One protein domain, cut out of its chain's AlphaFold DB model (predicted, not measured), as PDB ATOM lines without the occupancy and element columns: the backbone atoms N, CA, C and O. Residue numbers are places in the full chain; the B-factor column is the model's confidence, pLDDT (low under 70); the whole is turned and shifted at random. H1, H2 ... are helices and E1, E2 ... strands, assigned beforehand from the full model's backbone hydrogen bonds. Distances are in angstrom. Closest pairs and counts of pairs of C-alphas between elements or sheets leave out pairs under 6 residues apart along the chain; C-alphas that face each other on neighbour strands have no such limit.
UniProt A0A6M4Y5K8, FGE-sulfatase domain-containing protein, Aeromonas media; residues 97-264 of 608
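What this domain is: This is residues 97 to 264 of the 608 residues of the protein "FGE-sulfatase domain-containing protein" of Aeromonas media (UniProt A0A6M4Y5K8). A strongly twisted sheet of four strands, curled like part of a barrel, has H1 on one face; away from it the long helix H5 reaches out, with H3 and H4 packed on it and H2 on H3. Residues 208 to 214, which include the beginning of H5, stick out free. The printed part has 168 residues, under half of them in named elements, with five named helices and four named strands in the order H1 E1 H2 H3 H4 H5 E2 E3 E4; the class is mixed. The sheet runs E1 E2 E3 E4, antiparallel. The whole is compact, with a radius of gyration of the C-alphas of 16.3 A and spans of 45 by 44 by 26 A.

How they stand to each other: Edge strand E1, residues 133 to 138, is antiparallel to E2, residues 240 to 246, with N 134 and O 242 2.9 A apart. E2 and E3, residues 251 to 256, form a hairpin, with N 243 and O 255 2.8 A apart; E3 and edge strand E4, residues 260 to 264, form another, with N 254 and O 262 2.8 A apart. E2, E3 and E4 are a meander, each strand the antiparallel neighbour of the one before. H1, residues 115 to 124, is on the sheet at a height of 8.6 A, two layers with helix on one face; the C-alphas of Ala 119 and Leu 264 are its closest to E4, 6.0 A. H5, residues 213 to 234, only grazes the sheet with residues 231 to 234. Its residues 226 to 233 touch H3, residues 165 to 177, closest at C-alphas Leu 175 and Ala 229, 4.8 A, at a shallow tilt of 34 degrees, only just short of steep, opposite ways. H5 residues 222 to 227 touch H4, residues 179 to 182, closest at C-alphas Asp 181 and Thr 223, 5.5 A. H2, residues 155 to 160, touches H3, closest at C-alphas Ile 158 and Ala 169, 5.4 A. In H1, H2, H3 and H5 every O i to N i+4 pair is within hydrogen-bond range; H4 is too short for one.

Where its parts are: H5 measures 31.4 A from C-alpha 213 at (177.814, 245.311, 219.379) to C-alpha 234 at (167.249, 274.885, 219.920). E2 measures 19.2 A, H3 18.0 A and E3 16.7 A. E4 ends at C-alpha 264, (189.487, 281.925, 219.150).

The domain as a whole: The two C-alphas farthest apart, of Lys 210 and Gly 259, are 50.3 A apart. The links E1 to H2, 16 residues, and H4 to H5, 30 residues, are long. The printed part has no cut; its mean pLDDT is 92.4, and residues 148 to 150 are under 70.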
ATOM      1  N   VAL A  97     180.487 278.116 230.517       84.94
ATOM      2  CA  VAL A  97     181.197 278.606 231.712       84.94
ATOM      3  C   VAL A  97     181.101 280.126 231.899       84.94
ATOM      4  O   VAL A  97     181.061 280.612 233.024       84.94
ATOM      5  N   ASP A  98     180.998 280.900 230.817       84.88
ATOM      6  CA  ASP A  98     180.954 282.364 230.888       84.88
ATOM      7  C   ASP A  98     179.542 282.931 231.093       84.88
ATOM      8  O   ASP A  98     179.390 284.134 231.314       84.88
ATOM      9  N   HIS A  99     178.503 282.096 230.990       84.19
ATOM     10  CA  HIS A  99     177.105 282.525 231.102       84.19
ATOM     11  C   HIS A  99     176.216 281.506 231.839       84.19
ATOM     12  O   HIS A  99     175.013 281.425 231.592       84.19
ATOM     13  N   GLY A 100     176.808 280.738 232.758       80.06
ATOM     14  CA  GLY A 100     176.122 279.830 233.682       80.06
ATOM     15  C   GLY A 100     175.852 278.428 233.133       80.06
ATOM     16  O   GLY A 100     176.025 277.458 233.867       80.06
ATOM     17  N   GLY A 101     175.489 278.296 231.852       87.12
ATOM     18  CA  GLY A 101     175.096 277.004 231.276       87.12
ATOM     19  C   GLY A 101     173.912 276.355 232.013       87.12
ATOM     20  O   GLY A 101     173.242 277.001 232.813       87.12
ATOM     21  N   CYS A 102     173.651 275.074 231.746       90.25
ATOM     22  CA  CYS A 102     172.574 274.295 232.366       90.25
ATOM     23  C   CYS A 102     173.095 272.951 232.884       90.25
ATOM     24  O   CYS A 102     173.617 272.144 232.106       90.25
ATOM     25  N   ILE A 103     172.931 272.693 234.186       87.00
ATOM     26  CA  ILE A 103     173.379 271.445 234.820       87.00
ATOM     27  C   ILE A 103     172.541 270.259 234.332       87.00
ATOM     28  O   ILE A 103     173.099 269.234 233.949       87.00
ATOM     29  N   ASP A 104     171.217 270.416 234.278       89.44
ATOM     30  CA  ASP A 104     170.276 269.353 233.901       89.44
ATOM     31  C   ASP A 104     170.483 268.805 232.483       89.44
ATOM     32  O   ASP A 104     170.271 267.618 232.227       89.44
ATOM     33  N   LEU A 105     170.906 269.659 231.550       91.44
ATOM     34  CA  LEU A 105     171.233 269.268 230.174       91.44
ATOM     35  C   LEU A 105     172.718 268.924 229.995       91.44
ATOM     36  O   LEU A 105     173.177 268.729 228.868       91.44
ATOM     37  N   TYR A 106     173.480 268.863 231.092       91.56
ATOM     38  CA  TYR A 106     174.929 268.659 231.108       91.56
ATOM     39  C   TYR A 106     175.704 269.689 230.277       91.56
ATOM     40  O   TYR A 106     176.838 269.442 229.886       91.56
ATOM     41  N   PHE A 107     175.108 270.847 230.000       92.38
ATOM     42  CA  PHE A 107     175.662 271.898 229.152       92.38
ATOM     43  C   PHE A 107     176.212 273.028 230.033       92.38
ATOM     44  O   PHE A 107     175.697 274.143 230.038       92.38
ATOM     45  N   SER A 108     177.222 272.716 230.845       89.25
ATOM     46  CA  SER A 108     177.796 273.600 231.876       89.25
ATOM     47  C   SER A 108     179.329 273.629 231.810       89.25
ATOM     48  O   SER A 108     179.916 273.032 230.912       89.25
ATOM     49  N   GLU A 109     179.998 274.297 232.755       83.44
ATOM     50  CA  GLU A 109     181.470 274.336 232.844       83.44
ATOM     51  C   GLU A 109     182.127 272.944 232.872       83.44
ATOM     52  O   GLU A 109     183.183 272.751 232.279       83.44
ATOM     53  N   HIS A 110     181.509 271.964 233.537       80.81
ATOM     54  CA  HIS A 110     182.111 270.640 233.748       80.81
ATOM     55  C   HIS A 110     181.646 269.566 232.758       80.81
ATOM     56  O   HIS A 110     182.166 268.453 232.783       80.81
ATOM     57  N   GLY A 111     180.653 269.867 231.919       84.06
ATOM     58  CA  GLY A 111     180.070 268.885 230.999       84.06
ATOM     59  C   GLY A 111     179.853 269.385 229.575       84.06
ATOM     60  O   GLY A 111     179.686 268.559 228.684       84.06
ATOM     61  N   GLY A 112     179.841 270.702 229.365       91.56
ATOM     62  CA  GLY A 112     179.564 271.344 228.086       91.56
ATOM     63  C   GLY A 112     180.788 271.465 227.172       91.56
ATOM     64  O   GLY A 112     181.893 271.082 227.550       91.56
ATOM     65  N   PRO A 113     180.592 272.013 225.960       94.81
ATOM     66  CA  PRO A 113     181.671 272.214 224.999       94.81
ATOM     67  C   PRO A 113     182.690 273.246 225.484       94.81
ATOM     68  O   PRO A 113     182.315 274.252 226.097       94.81
ATOM     69  N   THR A 114     183.958 273.063 225.109       94.38
ATOM     70  CA  THR A 114     185.037 273.981 225.493       94.38
ATOM     71  C   THR A 114     185.578 274.829 224.331       94.38
ATOM     72  O   THR A 114     185.526 274.431 223.160       94.38
ATOM     73  N   PRO A 115     186.142 276.020 224.621       95.50
ATOM     74  CA  PRO A 115     186.844 276.853 223.645       95.50
ATOM     75  C   PRO A 115     187.933 276.131 222.860       95.50
ATOM     76  O   PRO A 115     188.079 276.380 221.660       95.50
ATOM     77  N   ARG A 116     188.690 275.243 223.515       95.50
ATOM     78  CA  ARG A 116     189.749 274.482 222.854       95.50
ATOM     79  C   ARG A 116     189.178 273.476 221.865       95.50
ATOM     80  O   ARG A 116     189.674 273.418 220.746       95.50
ATOM     81  N   GLU A 117     188.122 272.753 222.235       96.44
ATOM     82  CA  GLU A 117     187.464 271.791 221.341       96.44
ATOM     83  C   GLU A 117     186.995 272.466 220.040       96.44
ATOM     84  O   GLU A 117     187.280 271.981 218.942       96.44
ATOM     85  N   LEU A 118     186.353 273.641 220.139       97.75
ATOM     86  CA  LEU A 118     185.928 274.388 218.952       97.75
ATOM     87  C   LEU A 118     187.116 274.936 218.150       97.75
ATOM     88  O   LEU A 118     187.103 274.878 216.917       97.75
ATOM     89  N   ALA A 119     188.125 275.498 218.821       97.62
ATOM     90  CA  ALA A 119     189.310 276.023 218.148       97.62
ATOM     91  C   ALA A 119     189.997 274.915 217.336       97.62
ATOM     92  O   ALA A 119     190.249 275.089 216.142       97.62
ATOM     93  N   ASP A 120     190.214 273.757 217.950       97.38
ATOM     94  CA  ASP A 120     190.847 272.617 217.303       97.38
ATOM     95  C   ASP A 120     190.006 272.111 216.119       97.38
ATOM     96  O   ASP A 120     190.540 271.928 215.023       97.38
ATOM     97  N   ARG A 121     188.675 272.009 216.263       96.31
ATOM     98  CA  ARG A 121     187.775 271.672 215.144       96.31
ATOM     99  C   ARG A 121     187.888 272.660 213.980       96.31
ATOM    100  O   ARG A 121     187.883 272.246 212.821       96.31
ATOM    101  N   ILE A 122     187.982 273.963 214.252       97.19
ATOM    102  CA  ILE A 122     188.083 275.001 213.212       97.19
ATOM    103  C   ILE A 122     189.425 274.925 212.471       97.19
ATOM    104  O   ILE A 122     189.457 275.055 211.238       97.19
ATOM    105  N   PHE A 123     190.528 274.775 213.209       97.06
ATOM    106  CA  PHE A 123     191.880 274.923 212.663       97.06
ATOM    107  C   PHE A 123     192.526 273.606 212.217       97.06
ATOM    108  O   PHE A 123     193.332 273.644 211.287       97.06
ATOM    109  N   PHE A 124     192.156 272.476 212.825       96.38
ATOM    110  CA  PHE A 124     192.768 271.156 212.606       96.38
ATOM    111  C   PHE A 124     191.771 270.077 212.164       96.38
ATOM    112  O   PHE A 124     192.188 269.011 211.717       96.38
ATOM    113  N   GLY A 125     190.463 270.345 212.245       93.44
ATOM    114  CA  GLY A 125     189.440 269.461 211.694       93.44
ATOM    115  C   GLY A 125     189.425 269.422 210.153       93.44
ATOM    116  O   GLY A 125     190.046 270.267 209.498       93.44
ATOM    117  N   PRO A 126     188.683 268.471 209.550       90.69
ATOM    118  CA  PRO A 126     188.547 268.352 208.099       90.69
ATOM    119  C   PRO A 126     188.061 269.657 207.462       90.69
ATOM    120  O   PRO A 126     187.057 270.236 207.887       90.69
ATOM    121  N   GLN A 127     188.760 270.119 206.425       88.00
ATOM    122  CA  GLN A 127     188.522 271.436 205.834       88.00
ATOM    123  C   GLN A 127     187.115 271.561 205.231       88.00
ATOM    124  O   GLN A 127     186.494 272.622 205.335       88.00
ATOM    125  N   GLU A 128     186.588 270.482 204.653       87.69
ATOM    126  CA  GLU A 128     185.246 270.412 204.066       87.69
ATOM    127  C   GLU A 128     184.139 270.480 205.127       87.69
ATOM    128  O   GLU A 128     183.005 270.836 204.812       87.69
ATOM    129  N   GLN A 129     184.468 270.167 206.384       87.94
ATOM    130  CA  GLN A 129     183.536 270.142 207.513       87.94
ATOM    131  C   GLN A 129     183.744 271.307 208.489       87.94
ATOM    132  O   GLN A 129     183.216 271.285 209.604       87.94
ATOM    133  N   ARG A 130     184.520 272.329 208.100       92.06
ATOM    134  CA  ARG A 130     184.759 273.491 208.959       92.06
ATOM    135  C   ARG A 130     183.422 274.173 209.298       92.06
ATOM    136  O   ARG A 130     182.701 274.578 208.378       92.06
ATOM    137  N   PRO A 131     183.095 274.351 210.592       95.44
ATOM    138  CA  PRO A 131     181.808 274.895 210.987       95.44
ATOM    139  C   PRO A 131     181.687 276.368 210.584       95.44
ATOM    140  O   PRO A 131     182.637 277.143 210.701       95.44
ATOM    141  N   ARG A 132     180.495 276.756 210.118       96.50
ATOM    142  CA  ARG A 132     180.136 278.159 209.835       96.50
ATOM    143  C   ARG A 132     179.288 278.780 210.936       96.50
ATOM    144  O   ARG A 132     179.271 279.998 211.073       96.50
ATOM    145  N   ARG A 133     178.588 277.946 211.701       97.62
ATOM    146  CA  ARG A 133     177.734 278.333 212.816       97.62
ATOM    147  C   ARG A 133     177.651 277.163 213.789       97.62
ATOM    148  O   ARG A 133     177.579 276.011 213.357       97.62
ATOM    149  N   VAL A 134     177.731 277.455 215.080       98.06
ATOM    150  CA  VAL A 134     177.799 276.457 216.155       98.06
ATOM    151  C   VAL A 134     176.906 276.840 217.322       98.06
ATOM    152  O   VAL A 134     176.639 278.022 217.531       98.06
ATOM    153  N   PHE A 135     176.451 275.855 218.087       97.88
ATOM    154  CA  PHE A 135     175.682 276.081 219.299       97.88
ATOM    155  C   PHE A 135     176.616 276.133 220.509       97.88
ATOM    156  O   PHE A 135     177.282 275.150 220.827       97.88
ATOM    157  N   LEU A 136     176.648 277.279 221.188       96.50
ATOM    158  CA  LEU A 136     177.452 277.523 222.393       96.50
ATOM    159  C   LEU A 136     176.611 277.944 223.603       96.50
ATOM    160  O   LEU A 136     177.142 278.050 224.705       96.50
ATOM    161  N   GLY A 137     175.308 278.169 223.413       95.12
ATOM    162  CA  GLY A 137     174.369 278.465 224.496       95.12
ATOM    163  C   GLY A 137     174.180 279.931 224.851       95.12
ATOM    164  O   GLY A 137     173.259 280.263 225.592       95.12
ATOM    165  N   TYR A 138     175.004 280.821 224.301       94.88
ATOM    166  CA  TYR A 138     174.943 282.237 224.635       94.88
ATOM    167  C   TYR A 138     173.563 282.857 224.354       94.88
ATOM    168  O   TYR A 138     173.054 282.804 223.231       94.88
ATOM    169  N   GLY A 139     172.989 283.493 225.378       93.44
ATOM    170  CA  GLY A 139     171.679 284.147 225.321       93.44
ATOM    171  C   GLY A 139     170.484 283.221 225.555       93.44
ATOM    172  O   GLY A 139     169.362 283.711 225.614       93.44
ATOM    173  N   VAL A 140     170.699 281.913 225.727       94.50
ATOM    174  CA  VAL A 140     169.649 281.007 226.208       94.50
ATOM    175  C   VAL A 140     169.387 281.290 227.687       94.50
ATOM    176  O   VAL A 140     170.322 281.433 228.476       94.50
ATOM    177  N   ASP A 141     168.113 281.340 228.076       92.00
ATOM    178  CA  ASP A 141     167.712 281.383 229.484       92.00
ATOM    179  C   ASP A 141     167.911 280.005 230.124       92.00
ATOM    180  O   ASP A 141     166.982 279.206 230.256       92.00
ATOM    181  N   TRP A 142     169.157 279.689 230.472       91.50
ATOM    182  CA  TRP A 142     169.497 278.397 231.056       91.50
ATOM    183  C   TRP A 142     168.865 278.165 232.427       91.50
ATOM    184  O   TRP A 142     168.566 277.021 232.764       91.50
ATOM    185  N   TYR A 143     168.583 279.232 233.179       90.19
ATOM    186  CA  TYR A 143     167.892 279.134 234.463       90.19
ATOM    187  C   TYR A 143     166.477 278.568 234.302       90.19
ATOM    188  O   TYR A 143     166.008 277.821 235.154       90.19
ATOM    189  N   ALA A 144     165.808 278.849 233.181       91.75
ATOM    190  CA  ALA A 144     164.511 278.251 232.885       91.75
ATOM    191  C   ALA A 144     164.572 276.724 232.702       91.75
ATOM    192  O   ALA A 144     163.554 276.062 232.905       91.75
ATOM    193  N   TRP A 145     165.729 276.182 232.307       91.25
ATOM    194  CA  TRP A 145     165.960 274.755 232.060       91.25
ATOM    195  C   TRP A 145     166.544 274.008 233.256       91.25
ATOM    196  O   TRP A 145     166.408 272.788 233.312       91.25
ATOM    197  N   ASP A 146     167.166 274.724 234.190       86.88
ATOM    198  CA  ASP A 146     167.806 274.148 235.367       86.88
ATOM    199  C   ASP A 146     166.804 274.025 236.525       86.88
ATOM    200  O   ASP A 146     166.323 275.015 237.079       86.88
ATOM    201  N   ASN A 147     166.449 272.792 236.872       78.50
ATOM    202  CA  ASN A 147     165.513 272.449 237.943       78.50
ATOM    203  C   ASN A 147     166.183 271.621 239.051       78.50
ATOM    204  O   ASN A 147     165.494 271.089 239.929       78.50
ATOM    205  N   GLY A 148     167.505 271.431 238.983       64.50
ATOM    206  CA  GLY A 148     168.212 270.429 239.779       64.50
ATOM    207  C   GLY A 148     167.727 269.001 239.482       64.50
ATOM    208  O   GLY A 148     167.365 268.669 238.368       64.50
ATOM    209  N   ASN A 149     167.636 268.122 240.488       60.75
ATOM    210  CA  ASN A 149     167.264 266.702 240.298       60.75
ATOM    211  C   ASN A 149     165.769 266.446 239.976       60.75
ATOM    212  O   ASN A 149     165.246 265.359 240.236       60.75
ATOM    213  N   GLY A 150     165.044 267.428 239.438       69.19
ATOM    214  CA  GLY A 150     163.644 267.267 239.050       69.19
ATOM    215  C   GLY A 150     163.470 266.209 237.953       69.19
ATOM    216  O   GLY A 150     164.274 266.102 237.034       69.19
ATOM    217  N   HIS A 151     162.395 265.416 238.011       75.75
ATOM    218  CA  HIS A 151     162.062 264.446 236.950       75.75
ATOM    219  C   HIS A 151     161.175 265.031 235.841       75.75
ATOM    220  O   HIS A 151     160.936 264.367 234.833       75.75
ATOM    221  N   GLN A 152     160.686 266.261 236.015       85.75
ATOM    222  CA  GLN A 152     159.787 266.940 235.086       85.75
ATOM    223  C   GLN A 152     160.440 268.197 234.517       85.75
ATOM    224  O   GLN A 152     161.145 268.911 235.233       85.75
ATOM    225  N   VAL A 153     160.149 268.475 233.244       90.12
ATOM    226  CA  VAL A 153     160.580 269.704 232.575       90.12
ATOM    227  C   VAL A 153     159.976 270.932 233.278       90.12
ATOM    228  O   VAL A 153     158.769 270.938 233.554       90.12
ATOM    229  N   PRO A 154     160.763 271.984 233.564       91.69
ATOM    230  CA  PRO A 154     160.234 273.215 234.137       91.69
ATOM    231  C   PRO A 154     159.196 273.886 233.240       91.69
ATOM    232  O   PRO A 154     159.354 273.985 232.023       91.69
ATOM    233  N   ALA A 155     158.156 274.458 233.848       92.19
ATOM    234  CA  ALA A 155     157.191 275.271 233.110       92.19
ATOM    235  C   ALA A 155     157.844 276.515 232.471       92.19
ATOM    236  O   ALA A 155     157.364 276.997 231.448       92.19
ATOM    237  N   ALA A 156     158.927 277.031 233.066       93.31
ATOM    238  CA  ALA A 156     159.713 278.127 232.507       93.31
ATOM    239  C   ALA A 156     160.434 277.709 231.214       93.31
ATOM    240  O   ALA A 156     160.326 278.429 230.226       93.31
ATOM    241  N   ALA A 157     161.064 276.526 231.181       93.19
ATOM    242  CA  ALA A 157     161.663 275.964 229.968       93.19
ATOM    243  C   ALA A 157     160.641 275.836 228.836       93.19
ATOM    244  O   ALA A 157     160.892 276.279 227.726       93.19
ATOM    245  N   ILE A 158     159.444 275.305 229.114       94.62
ATOM    246  CA  ILE A 158     158.396 275.194 228.083       94.62
ATOM    247  C   ILE A 158     158.047 276.572 227.499       94.62
ATOM    248  O   ILE A 158     157.849 276.695 226.294       94.62
ATOM    249  N   LYS A 159     157.979 277.612 228.338       94.38
ATOM    250  CA  LYS A 159     157.676 278.983 227.901       94.38
ATOM    251  C   LYS A 159     158.806 279.632 227.102       94.38
ATOM    252  O   LYS A 159     158.519 280.569 226.364       94.38
ATOM    253  N   SER A 160     160.053 279.188 227.272       93.00
ATOM    254  CA  SER A 160     161.204 279.743 226.551       93.00
ATOM    255  C   SER A 160     161.419 279.115 225.171       93.00
ATOM    256  O   SER A 160     162.135 279.691 224.357       93.00
ATOM    257  N   ILE A 161     160.770 277.985 224.867       94.88
ATOM    258  CA  ILE A 161     160.835 277.343 223.546       94.88
ATOM    259  C   ILE A 161     160.045 278.167 222.525       94.88
ATOM    260  O   ILE A 161     158.850 278.414 222.697       94.88
ATOM    261  N   ASN A 162     160.690 278.520 221.413       93.06
ATOM    262  CA  ASN A 162     160.074 279.247 220.301       93.06
ATOM    263  C   ASN A 162     159.133 278.354 219.457       93.06
ATOM    264  O   ASN A 162     159.418 278.032 218.303       93.06
ATOM    265  N   ALA A 163     158.016 277.912 220.043       94.00
ATOM    266  CA  ALA A 163     156.993 277.090 219.395       94.00
ATOM    267  C   ALA A 163     155.591 277.344 219.987       94.00
ATOM    268  O   ALA A 163     155.434 277.977 221.030       94.00
ATOM    269  N   LEU A 164     154.547 276.822 219.329       95.31
ATOM    270  CA  LEU A 164     153.187 276.835 219.885       95.31
ATOM    271  C   LEU A 164     153.141 276.075 221.225       95.31
ATOM    272  O   LEU A 164     153.821 275.057 221.337       95.31
ATOM    273  N   PRO A 165     152.310 276.478 222.209       94.81
ATOM    274  CA  PRO A 165     152.362 275.936 223.574       94.81
ATOM    275  C   PRO A 165     152.311 274.403 223.683       94.81
ATOM    276  O   PRO A 165     153.051 273.818 224.471       94.81
ATOM    277  N   GLU A 166     151.473 273.739 222.887       94.88
ATOM    278  CA  GLU A 166     151.360 272.272 222.890       94.88
ATOM    279  C   GLU A 166     152.617 271.595 222.323       94.88
ATOM    280  O   GLU A 166     153.114 270.621 222.889       94.88
ATOM    281  N   VAL A 167     153.171 272.154 221.243       96.50
ATOM    282  CA  VAL A 167     154.409 271.676 220.613       96.50
ATOM    283  C   VAL A 167     155.600 271.924 221.536       96.50
ATOM    284  O   VAL A 167     156.393 271.017 221.763       96.50
ATOM    285  N   ALA A 168     155.693 273.115 222.130       95.56
ATOM    286  CA  ALA A 168     156.712 273.469 223.112       95.56
ATOM    287  C   ALA A 168     156.693 272.509 224.312       95.56
ATOM    288  O   ALA A 168     157.736 272.005 224.726       95.56
ATOM    289  N   ALA A 169     155.504 272.190 224.834       95.56
ATOM    290  CA  ALA A 169     155.363 271.232 225.926       95.56
ATOM    291  C   ALA A 169     155.847 269.829 225.532       95.56
ATOM    292  O   ALA A 169     156.484 269.161 226.346       95.56
ATOM    293  N   GLN A 170     155.565 269.384 224.305       96.50
ATOM    294  CA  GLN A 170     156.027 268.089 223.807       96.50
ATOM    295  C   GLN A 170     157.552 268.065 223.617       96.50
ATOM    296  O   GLN A 170     158.212 267.187 224.165       96.50
ATOM    297  N   LEU A 171     158.119 269.062 222.932       96.81
ATOM    298  CA  LEU A 171     159.563 269.181 222.703       96.81
ATOM    299  C   LEU A 171     160.352 269.255 224.017       96.81
ATOM    300  O   LEU A 171     161.344 268.547 224.187       96.81
ATOM    301  N   GLY A 172     159.882 270.066 224.970       94.69
ATOM    302  CA  GLY A 172     160.497 270.182 226.290       94.69
ATOM    303  C   GLY A 172     160.471 268.864 227.064       94.69
ATOM    304  O   GLY A 172     161.487 268.470 227.635       94.69
ATOM    305  N   LYS A 173     159.343 268.138 227.045       94.38
ATOM    306  CA  LYS A 173     159.242 266.801 227.660       94.38
ATOM    307  C   LYS A 173     160.183 265.799 226.998       94.38
ATOM    308  O   LYS A 173     160.857 265.059 227.711       94.38
ATOM    309  N   ASP A 174     160.247 265.793 225.669       95.50
ATOM    310  CA  ASP A 174     161.077 264.857 224.908       95.50
ATOM    311  C   ASP A 174     162.572 265.076 225.154       95.50
ATOM    312  O   ASP A 174     163.305 264.106 225.361       95.50
ATOM    313  N   LEU A 175     163.026 266.333 225.187       95.38
ATOM    314  CA  LEU A 175     164.405 266.669 225.541       95.38
ATOM    315  C   LEU A 175     164.702 266.290 226.994       95.38
ATOM    316  O   LEU A 175     165.663 265.571 227.268       95.38
ATOM    317  N   PHE A 176     163.854 266.715 227.932       92.69
ATOM    318  CA  PHE A 176     164.109 266.502 229.354       92.69
ATOM    319  C   PHE A 176     164.108 265.012 229.725       92.69
ATOM    320  O   PHE A 176     164.946 264.576 230.512       92.69
ATOM    321  N   ALA A 177     163.248 264.196 229.108       93.19
ATOM    322  CA  ALA A 177     163.234 262.742 229.292       93.19
ATOM    323  C   ALA A 177     164.538 262.052 228.848       93.19
ATOM    324  O   ALA A 177     164.843 260.958 229.317       93.19
ATOM    325  N   ARG A 178     165.312 262.689 227.961       93.62
ATOM    326  CA  ARG A 178     166.551 262.157 227.373       93.62
ATOM    327  C   ARG A 178     167.814 262.836 227.893       93.62
ATOM    328  O   ARG A 178     168.901 262.513 227.433       93.62
ATOM    329  N   ARG A 179     167.706 263.766 228.844       91.50
ATOM    330  CA  ARG A 179     168.834 264.607 229.281       91.50
ATOM    331  C   ARG A 179     170.049 263.816 229.780       91.50
ATOM    332  O   ARG A 179     171.174 264.154 229.438       91.50
ATOM    333  N   PHE A 180     169.830 262.701 230.481       91.69
ATOM    334  CA  PHE A 180     170.909 261.814 230.935       91.69
ATOM    335  C   PHE A 180     171.686 261.171 229.785       91.69
ATOM    336  O   PHE A 180     172.859 260.841 229.945       91.69
ATOM    337  N   ASP A 181     171.071 261.029 228.608       93.62
ATOM    338  CA  ASP A 181     171.767 260.511 227.438       93.62
ATOM    339  C   ASP A 181     172.762 261.517 226.837       93.62
ATOM    340  O   ASP A 181     173.650 261.096 226.099       93.62
ATOM    341  N   LEU A 182     172.657 262.806 227.191       93.06
ATOM    342  CA  LEU A 182     173.564 263.884 226.769       93.06
ATOM    343  C   LEU A 182     174.808 264.010 227.662       93.06
ATOM    344  O   LEU A 182     175.758 264.703 227.297       93.06
ATOM    345  N   MET A 183     174.835 263.334 228.815       91.94
ATOM    346  CA  MET A 183     175.963 263.386 229.744       91.94
ATOM    347  C   MET A 183     177.263 262.934 229.061       91.94
ATOM    348  O   MET A 183     177.353 261.821 228.537       91.94
ATOM    349  N   GLY A 184     178.270 263.814 229.062       90.00
ATOM    350  CA  GLY A 184     179.582 263.568 228.451       90.00
ATOM    351  C   GLY A 184     179.596 263.558 226.917       90.00
ATOM    352  O   GLY A 184     180.601 263.172 226.327       90.00
ATOM    353  N   GLN A 185     178.501 263.952 226.254       93.81
ATOM    354  CA  GLN A 185     178.370 263.879 224.792       93.81
ATOM    355  C   GLN A 185     178.723 265.173 224.060       93.81
ATOM    356  O   GLN A 185     178.880 265.154 222.833       93.81
ATOM    357  N   TRP A 186     178.815 266.286 224.786       94.56
ATOM    358  CA  TRP A 186     179.144 267.585 224.216       94.56
ATOM    359  C   TRP A 186     180.608 267.653 223.772       94.56
ATOM    360  O   TRP A 186     181.468 266.924 224.277       94.56
ATOM    361  N   GLY A 187     180.853 268.485 222.763       94.00
ATOM    362  CA  GLY A 187     182.144 268.619 222.098       94.00
ATOM    363  C   GLY A 187     181.990 268.843 220.596       94.00
ATOM    364  O   GLY A 187     180.874 269.049 220.106       94.00
ATOM    365  N   PHE A 188     183.102 268.806 219.862       95.44
ATOM    366  CA  PHE A 188     183.149 269.181 218.445       95.44
ATOM    367  C   PHE A 188     183.748 268.108 217.524       95.44
ATOM    368  O   PHE A 188     184.029 268.399 216.359       95.44
ATOM    369  N   LEU A 189     183.880 266.858 217.995       94.12
ATOM    370  CA  LEU A 189     184.238 265.695 217.156       94.12
ATOM    371  C   LEU A 189     183.289 265.482 215.970       94.12
ATOM    372  O   LEU A 189     183.676 264.913 214.949       94.12
ATOM    373  N   ASP A 190     182.042 265.931 216.099       93.44
ATOM    374  CA  ASP A 190     180.969 265.708 215.141       93.44
ATOM    375  C   ASP A 190     180.064 266.945 214.978       93.44
ATOM    376  O   ASP A 190     180.430 268.067 215.332       93.44
ATOM    377  N   ASN A 191     178.869 266.742 214.411       92.75
ATOM    378  CA  ASN A 191     177.947 267.823 214.075       92.75
ATOM    379  C   ASN A 191     176.827 268.034 215.109       92.75
ATOM    380  O   ASN A 191     175.868 268.744 214.803       92.75
ATOM    381  N   LYS A 192     176.913 267.473 216.331       94.31
ATOM    382  CA  LYS A 192     175.877 267.687 217.367       94.31
ATOM    383  C   LYS A 192     175.617 269.177 217.616       94.31
ATOM    384  O   LYS A 192     174.467 269.601 217.696       94.31
ATOM    385  N   LEU A 193     176.688 269.968 217.694       96.25
ATOM    386  CA  LEU A 193     176.663 271.406 217.980       96.25
ATOM    387  C   LEU A 193     176.965 272.272 216.748       96.25
ATOM    388  O   LEU A 193     177.268 273.452 216.893       96.25
ATOM    389  N   VAL A 194     176.908 271.717 215.535       95.69
ATOM    390  CA  VAL A 194     177.196 272.445 214.287       95.69
ATOM    391  C   VAL A 194     175.905 272.632 213.502       95.69
ATOM    392  O   VAL A 194     175.142 271.684 213.334       95.69
ATOM    393  N   ASP A 195     175.639 273.845 213.028       94.25
ATOM    394  CA  ASP A 195     174.448 274.119 212.223       94.25
ATOM    395  C   ASP A 195     174.474 273.322 210.906       94.25
ATOM    396  O   ASP A 195     175.526 273.163 210.279       94.25
ATOM    397  N   GLY A 196     173.310 272.833 210.478       90.31
ATOM    398  CA  GLY A 196     173.163 271.916 209.351       90.31
ATOM    399  C   GLY A 196     172.770 270.483 209.745       90.31
ATOM    400  O   GLY A 196     172.301 270.236 210.857       90.31
ATOM    401  N   PRO A 197     172.881 269.524 208.808       88.12
ATOM    402  CA  PRO A 197     172.377 268.171 209.009       88.12
ATOM    403  C   PRO A 197     173.207 267.382 210.033       88.12
ATOM    404  O   PRO A 197     174.438 267.369 209.988       88.12
ATOM    405  N   LEU A 198     172.515 266.618 210.886       87.00
ATOM    406  CA  LEU A 198     173.104 265.602 211.768       87.00
ATOM    407  C   LEU A 198     173.540 264.366 210.957       87.00
ATOM    408  O   LEU A 198     172.954 263.291 211.071       87.00
ATOM    409  N   SER A 199     174.538 264.530 210.088       75.06
ATOM    410  CA  SER A 199     175.050 263.467 209.212       75.06
ATOM    411  C   SER A 199     175.810 262.378 209.968       75.06
ATOM    412  O   SER A 199     175.791 261.219 209.567       75.06
ATOM    413  N   THR A 200     176.491 262.755 211.049       79.19
ATOM    414  CA  THR A 200     177.378 261.891 211.829       79.19
ATOM    415  C   THR A 200     177.325 262.303 213.290       79.19
ATOM    416  O   THR A 200     177.428 263.494 213.596       79.19
ATOM    417  N   ILE A 201     177.178 261.317 214.172       89.44
ATOM    418  CA  ILE A 201     177.277 261.479 215.619       89.44
ATOM    419  C   ILE A 201     178.328 260.493 216.132       89.44
ATOM    420  O   ILE A 201     178.301 259.318 215.786       89.44
ATOM    421  N   VAL A 202     179.252 260.978 216.946       91.56
ATOM    422  CA  VAL A 202     180.249 260.211 217.688       91.56
ATOM    423  C   VAL A 202     179.714 260.019 219.104       91.56
ATOM    424  O   VAL A 202     179.426 260.995 219.794       91.56
ATOM    425  N   ASP A 203     179.551 258.774 219.543       90.44
ATOM    426  CA  ASP A 203     179.231 258.487 220.945       90.44
ATOM    427  C   ASP A 203     180.524 258.531 221.768       90.44
ATOM    428  O   ASP A 203     181.451 257.769 221.505       90.44
ATOM    429  N   LYS A 204     180.591 259.423 222.763       90.38
ATOM    430  CA  LYS A 204     181.748 259.562 223.668       90.38
ATOM    431  C   LYS A 204     181.681 258.589 224.862       90.38
ATOM    432  O   LYS A 204     182.304 258.834 225.892       90.38
ATOM    433  N   ARG A 205     180.914 257.495 224.752       89.44
ATOM    434  CA  ARG A 205     180.896 256.380 225.717       89.44
ATOM    435  C   ARG A 205     181.823 255.264 225.271       89.44
ATOM    436  O   ARG A 205     181.755 254.802 224.135       89.44
ATOM    437  N   TYR A 206     182.614 254.781 226.215       90.88
ATOM    438  CA  TYR A 206     183.598 253.736 225.986       90.88
ATOM    439  C   TYR A 206     183.191 252.454 226.708       90.88
ATOM    440  O   TYR A 206     182.555 252.499 227.763       90.88
ATOM    441  N   TRP A 207     183.518 251.310 226.111       87.94
ATOM    442  CA  TRP A 207     182.934 250.023 226.479       87.94
ATOM    443  C   TRP A 207     184.004 248.960 226.644       87.94
ATOM    444  O   TRP A 207     184.746 248.685 225.705       87.94
ATOM    445  N   GLU A 208     183.998 248.283 227.789       90.88
ATOM    446  CA  GLU A 208     184.762 247.048 227.976       90.88
ATOM    447  C   GLU A 208     184.402 245.999 226.909       90.88
ATOM    448  O   GLU A 208     183.283 245.968 226.383       90.88
ATOM    449  N   LEU A 209     185.327 245.073 226.641       89.25
ATOM    450  CA  LEU A 209     185.141 244.012 225.641       89.25
ATOM    451  C   LEU A 209     183.955 243.079 225.928       89.25
ATOM    452  O   LEU A 209     183.453 242.439 225.010       89.25
ATOM    453  N   LYS A 210     183.483 243.012 227.180       87.50
ATOM    454  CA  LYS A 210     182.326 242.189 227.563       87.50
ATOM    455  C   LYS A 210     180.996 242.691 226.988       87.50
ATOM    456  O   LYS A 210     180.044 241.920 226.938       87.50
ATOM    457  N   TYR A 211     180.916 243.963 226.588       87.19
ATOM    458  CA  TYR A 211     179.707 244.540 226.004       87.19
ATOM    459  C   TYR A 211     179.657 244.293 224.499       87.19
ATOM    460  O   TYR A 211     180.594 244.634 223.766       87.19
ATOM    461  N   GLY A 212     178.539 243.728 224.041       88.69
ATOM    462  CA  GLY A 212     178.358 243.332 222.651       88.69
ATOM    463  C   GLY A 212     178.076 244.512 221.708       88.69
ATOM    464  O   GLY A 212     177.721 245.609 222.145       88.69
ATOM    465  N   PRO A 213     178.171 244.300 220.381       89.19
ATOM    466  CA  PRO A 213     177.814 245.311 219.379       89.19
ATOM    467  C   PRO A 213     176.365 245.812 219.484       89.19
ATOM    468  O   PRO A 213     176.080 246.959 219.134       89.19
ATOM    469  N   GLU A 214     175.452 244.970 219.972       92.00
ATOM    470  CA  GLU A 214     174.042 245.320 220.168       92.00
ATOM    471  C   GLU A 214     173.867 246.399 221.245       92.00
ATOM    472  O   GLU A 214     173.190 247.397 220.990       92.00
ATOM    473  N   ASP A 215     174.548 246.270 222.391       89.56
ATOM    474  CA  ASP A 215     174.514 247.264 223.473       89.56
ATOM    475  C   ASP A 215     175.025 248.624 222.989       89.56
ATOM    476  O   ASP A 215     174.397 249.665 223.214       89.56
ATOM    477  N   ARG A 216     176.139 248.603 222.246       89.25
ATOM    478  CA  ARG A 216     176.757 249.802 221.662       89.25
ATOM    479  C   ARG A 216     175.820 250.469 220.655       89.25
ATOM    480  O   ARG A 216     175.651 251.685 220.679       89.25
ATOM    481  N   THR A 217     175.155 249.680 219.810       91.50
ATOM    482  CA  THR A 217     174.195 250.182 218.814       91.50
ATOM    483  C   THR A 217     172.954 250.778 219.482       91.50
ATOM    484  O   THR A 217     172.510 251.868 219.112       91.50
ATOM    485  N   ALA A 218     172.404 250.102 220.495       92.06
ATOM    486  CA  ALA A 218     171.257 250.592 221.253       92.06
ATOM    487  C   ALA A 218     171.584 251.902 221.981       92.06
ATOM    488  O   ALA A 218     170.773 252.833 221.976       92.06
ATOM    489  N   GLN A 219     172.777 252.008 222.568       91.44
ATOM    490  CA  GLN A 219     173.202 253.236 223.225       91.44
ATOM    491  C   GLN A 219     173.455 254.370 222.231       91.44
ATOM    492  O   GLN A 219     172.983 255.485 222.452       91.44
ATOM    493  N   HIS A 220     174.103 254.085 221.102       92.12
ATOM    494  CA  HIS A 220     174.277 255.061 220.033       92.12
ATOM    495  C   HIS A 220     172.925 255.623 219.559       92.12
ATOM    496  O   HIS A 220     172.767 256.836 219.419       92.12
ATOM    497  N   ALA A 221     171.906 254.770 219.400       93.62
ATOM    498  CA  ALA A 221     170.555 255.197 219.033       93.62
ATOM    499  C   ALA A 221     169.899 256.106 220.093       93.62
ATOM    500  O   ALA A 221     169.216 257.071 219.734       93.62
ATOM    501  N   LYS A 222     170.118 255.838 221.391       94.75
ATOM    502  CA  LYS A 222     169.659 256.713 222.486       94.75
ATOM    503  C   LYS A 222     170.339 258.077 222.433       94.75
ATOM    504  O   LYS A 222     169.641 259.090 222.432       94.75
ATOM    505  N   THR A 223     171.666 258.100 222.299       94.56
ATOM    506  CA  THR A 223     172.455 259.332 222.152       94.56
ATOM    507  C   THR A 223     171.971 260.139 220.945       94.56
ATOM    508  O   THR A 223     171.682 261.329 221.062       94.56
ATOM    509  N   PHE A 224     171.767 259.489 219.797       94.81
ATOM    510  CA  PHE A 224     171.243 260.136 218.594       94.81
ATOM    511  C   PHE A 224     169.843 260.727 218.817       94.81
ATOM    512  O   PHE A 224     169.555 261.853 218.406       94.81
ATOM    513  N   ALA A 225     168.951 259.989 219.484       95.94
ATOM    514  CA  ALA A 225     167.615 260.475 219.811       95.94
ATOM    515  C   ALA A 225     167.644 261.670 220.778       95.94
ATOM    516  O   ALA A 225     166.850 262.594 220.606       95.94
ATOM    517  N   ALA A 226     168.558 261.674 221.749       96.44
ATOM    518  CA  ALA A 226     168.752 262.781 222.679       96.44
ATOM    519  C   ALA A 226     169.247 264.044 221.963       96.44
ATOM    520  O   ALA A 226     168.666 265.115 222.134       96.44
ATOM    521  N   VAL A 227     170.239 263.909 221.076       96.50
ATOM    522  CA  VAL A 227     170.736 265.024 220.253       96.50
ATOM    523  C   VAL A 227     169.633 265.564 219.348       96.50
ATOM    524  O   VAL A 227     169.461 266.774 219.257       96.50
ATOM    525  N   ARG A 228     168.828 264.703 218.715       96.06
ATOM    526  CA  ARG A 228     167.675 265.170 217.926       96.06
ATOM    527  C   ARG A 228     166.669 265.951 218.762       96.06
ATOM    528  O   ARG A 228     166.177 266.965 218.284       96.06
ATOM    529  N   ALA A 229     166.359 265.494 219.974       96.81
ATOM    530  CA  ALA A 229     165.446 266.210 220.863       96.81
ATOM    531  C   ALA A 229     166.011 267.585 221.255       96.81
ATOM    532  O   ALA A 229     165.282 268.572 221.249       96.81
ATOM    533  N   PHE A 230     167.322 267.665 221.501       97.00
ATOM    534  CA  PHE A 230     168.020 268.925 221.749       97.00
ATOM    535  C   PHE A 230     167.924 269.876 220.548       97.00
ATOM    536  O   PHE A 230     167.472 271.010 220.681       97.00
ATOM    537  N   ARG A 231     168.268 269.393 219.351       96.12
ATOM    538  CA  ARG A 231     168.198 270.166 218.102       96.12
ATOM    539  C   ARG A 231     166.776 270.622 217.775       96.12
ATOM    540  O   ARG A 231     166.574 271.755 217.363       96.12
ATOM    541  N   ALA A 232     165.771 269.785 218.028       96.06
ATOM    542  CA  ALA A 232     164.371 270.140 217.802       96.06
ATOM    543  C   ALA A 232     163.899 271.322 218.668       96.06
ATOM    544  O   ALA A 232     163.007 272.058 218.251       96.06
ATOM    545  N   VAL A 233     164.496 271.512 219.847       96.19
ATOM    546  CA  VAL A 233     164.251 272.677 220.705       96.19
ATOM    547  C   VAL A 233     165.038 273.890 220.211       96.19
ATOM    548  O   VAL A 233     164.462 274.951 219.982       96.19
ATOM    549  N   PHE A 234     166.352 273.739 220.047       96.00
ATOM    550  CA  PHE A 234     167.249 274.885 219.920       96.00
ATOM    551  C   PHE A 234     167.486 275.366 218.479       96.00
ATOM    552  O   PHE A 234     167.923 276.498 218.294       96.00
ATOM    553  N   ASP A 235     167.171 274.585 217.443       95.25
ATOM    554  CA  ASP A 235     167.352 275.009 216.038       95.25
ATOM    555  C   ASP A 235     166.349 276.086 215.613       95.25
ATOM    556  O   ASP A 235     166.604 276.859 214.689       95.25
ATOM    557  N   ALA A 236     165.200 276.142 216.289       89.12
ATOM    558  CA  ALA A 236     164.118 277.074 215.987       89.12
ATOM    559  C   ALA A 236     164.347 278.489 216.552       89.12
ATOM    560  O   ALA A 236     163.551 279.396 216.289       89.12
ATOM    561  N   GLN A 237     165.406 278.693 217.334       93.19
ATOM    562  CA  GLN A 237     165.698 279.951 218.011       93.19
ATOM    563  C   GLN A 237     167.089 280.480 217.631       93.19
ATOM    564  O   GLN A 237     168.007 279.696 217.396       93.19
ATOM    565  N   PRO A 238     167.272 281.804 217.505       94.06
ATOM    566  CA  PRO A 238     168.585 282.386 217.242       94.06
ATOM    567  C   PRO A 238     169.522 282.326 218.459       94.06
ATOM    568  O   PRO A 238     170.740 282.274 218.275       94.06
ATOM    569  N   GLU A 239     168.980 282.333 219.679       95.56
ATOM    570  CA  GLU A 239     169.729 282.230 220.930       95.56
ATOM    571  C   GLU A 239     170.485 280.901 221.019       95.56
ATOM    572  O   GLU A 239     169.997 279.844 220.623       95.56
ATOM    573  N   GLY A 240     171.701 280.954 221.556       95.19
ATOM    574  CA  GLY A 240     172.606 279.815 221.658       95.19
ATOM    575  C   GLY A 240     173.448 279.562 220.411       95.19
ATOM    576  O   GLY A 240     174.567 279.065 220.540       95.19
ATOM    577  N   TRP A 241     172.982 279.970 219.230       97.69
ATOM    578  CA  TRP A 241     173.732 279.846 217.985       97.69
ATOM    579  C   TRP A 241     174.672 281.025 217.737       97.69
ATOM    580  O   TRP A 241     174.298 282.196 217.837       97.69
ATOM    581  N   VAL A 242     175.898 280.702 217.336       98.25
ATOM    582  CA  VAL A 242     177.001 281.641 217.159       98.25
ATOM    583  C   VAL A 242     177.651 281.409 215.799       98.25
ATOM    584  O   VAL A 242     178.030 280.289 215.457       98.25
ATOM    585  N   ASP A 243     177.778 282.470 215.009       98.56
ATOM    586  CA  ASP A 243     178.430 282.428 213.703       98.56
ATOM    587  C   ASP A 243     179.948 282.370 213.855       98.56
ATOM    588  O   ASP A 243     180.543 283.106 214.644       98.56
ATOM    589  N   VAL A 244     180.584 281.534 213.038       98.44
ATOM    590  CA  VAL A 244     182.033 281.358 212.976       98.44
ATOM    591  C   VAL A 244     182.559 282.176 211.801       98.44
ATOM    592  O   VAL A 244     182.320 281.852 210.638       98.44
ATOM    593  N   LEU A 245     183.268 283.261 212.103       98.31
ATOM    594  CA  LEU A 245     183.750 284.247 211.139       98.31
ATOM    595  C   LEU A 245     185.288 284.215 211.079       98.31
ATOM    596  O   LEU A 245     185.946 284.851 211.908       98.31
ATOM    597  N   PRO A 246     185.892 283.495 210.117       96.94
ATOM    598  CA  PRO A 246     187.342 283.486 209.954       96.94
ATOM    599  C   PRO A 246     187.854 284.889 209.613       96.94
ATOM    600  O   PRO A 246     187.379 285.507 208.658       96.94
ATOM    601  N   TYR A 247     188.834 285.384 210.370       97.69
ATOM    602  CA  TYR A 247     189.532 286.633 210.050       97.69
ATOM    603  C   TYR A 247     190.792 286.360 209.227       97.69
ATOM    604  O   TYR A 247     191.023 286.986 208.196       97.69
ATOM    605  N   ASN A 248     191.589 285.386 209.669       96.56
ATOM    606  CA  ASN A 248     192.753 284.866 208.958       96.56
ATOM    607  C   ASN A 248     192.912 283.357 209.262       96.56
ATOM    608  O   ASN A 248     192.021 282.729 209.830       96.56
ATOM    609  N   ASN A 249     194.038 282.744 208.886       95.00
ATOM    610  CA  ASN A 249     194.295 281.313 209.113       95.00
ATOM    611  C   ASN A 249     194.678 280.940 210.564       95.00
ATOM    612  O   ASN A 249     194.937 279.765 210.838       95.00
ATOM    613  N   ARG A 250     194.755 281.919 211.474       96.56
ATOM    614  CA  ARG A 250     195.113 281.757 212.891       96.56
ATOM    615  C   ARG A 250     194.113 282.384 213.863       96.56
ATOM    616  O   ARG A 250     194.275 282.195 215.062       96.56
ATOM    617  N   LEU A 251     193.111 283.112 213.379       97.06
ATOM    618  CA  LEU A 251     192.175 283.878 214.194       97.06
ATOM    619  C   LEU A 251     190.761 283.809 213.614       97.06
ATOM    620  O   LEU A 251     190.538 284.095 212.433       97.06
ATOM    621  N   THR A 252     189.807 283.506 214.487       97.81
ATOM    622  CA  THR A 252     188.385 283.394 214.170       97.81
ATOM    623  C   THR A 252     187.563 284.161 215.197       97.81
ATOM    624  O   THR A 252     187.850 284.120 216.393       97.81
ATOM    625  N   ILE A 253     186.538 284.865 214.724       98.00
ATOM    626  CA  ILE A 253     185.573 285.582 215.555       98.00
ATOM    627  C   ILE A 253     184.321 284.719 215.674       98.00
ATOM    628  O   ILE A 253     183.851 284.156 214.689       98.00
ATOM    629  N   LEU A 254     183.776 284.654 216.879       98.00
ATOM    630  CA  LEU A 254     182.518 284.004 217.198       98.00
ATOM    631  C   LEU A 254     181.476 285.096 217.433       98.00
ATOM    632  O   LEU A 254     181.649 285.893 218.347       98.00
ATOM    633  N   ARG A 255     180.430 285.190 216.609       98.06
ATOM    634  CA  ARG A 255     179.419 286.258 216.706       98.06
ATOM    635  C   ARG A 255     178.051 285.695 217.080       98.06
ATOM    636  O   ARG A 255     177.483 284.919 216.318       98.06
ATOM    637  N   ALA A 256     177.510 286.118 218.216       97.25
ATOM    638  CA  ALA A 256     176.165 285.774 218.658       97.25
ATOM    639  C   ALA A 256     175.079 286.587 217.925       97.25
ATOM    640  O   ALA A 256     175.359 287.559 217.217       97.25
ATOM    641  N   HIS A 257     173.820 286.189 218.111       95.38
ATOM    642  CA  HIS A 257     172.647 286.782 217.460       95.38
ATOM    643  C   HIS A 257     172.444 288.286 217.745       95.38
ATOM    644  O   HIS A 257     171.925 289.004 216.892       95.38
ATOM    645  N   ASP A 258     172.878 288.778 218.907       96.19
ATOM    646  CA  ASP A 258     172.759 290.175 219.354       96.19
ATOM    647  C   ASP A 258     173.965 291.055 218.952       96.19
ATOM    648  O   ASP A 258     174.047 292.239 219.294       96.19
ATOM    649  N   GLY A 259     174.916 290.489 218.201       96.44
ATOM    650  CA  GLY A 259     176.160 291.148 217.811       96.44
ATOM    651  C   GLY A 259     177.247 291.115 218.887       96.44
ATOM    652  O   GLY A 259     178.362 291.582 218.621       96.44
ATOM    653  N   CYS A 260     176.984 290.545 220.068       95.94
ATOM    654  CA  CYS A 260     178.048 290.218 221.002       95.94
ATOM    655  C   CYS A 260     178.981 289.169 220.383       95.94
ATOM    656  O   CYS A 260     178.579 288.366 219.536       95.94
ATOM    657  N   TRP A 261     180.257 289.203 220.748       96.00
ATOM    658  CA  TRP A 261     181.259 288.372 220.096       96.00
ATOM    659  C   TRP A 261     182.362 287.896 221.033       96.00
ATOM    660  O   TRP A 261     182.664 288.527 222.037       96.00
ATOM    661  N   ASP A 262     182.999 286.798 220.656       95.31
ATOM    662  CA  ASP A 262     184.188 286.231 221.286       95.31
ATOM    663  C   ASP A 262     185.227 285.925 220.194       95.31
ATOM    664  O   ASP A 262     184.958 286.092 218.999       95.31
ATOM    665  N   LEU A 263     186.430 285.501 220.567       95.44
ATOM    666  CA  LEU A 263     187.454 285.111 219.603       95.44
ATOM    667  C   LEU A 263     188.173 283.827 220.010       95.44
ATOM    668  O   LEU A 263     188.379 283.549 221.188       95.44
ATOM    669  N   LEU A 264     188.616 283.084 219.003       96.94
ATOM    670  CA  LEU A 264     189.487 281.925 219.150       96.94
ATOM    671  C   LEU A 264     190.693 282.087 218.233       96.94
ATOM    672  O   LEU A 264     190.589 282.634 217.131       96.94
TER     673      LEU A 264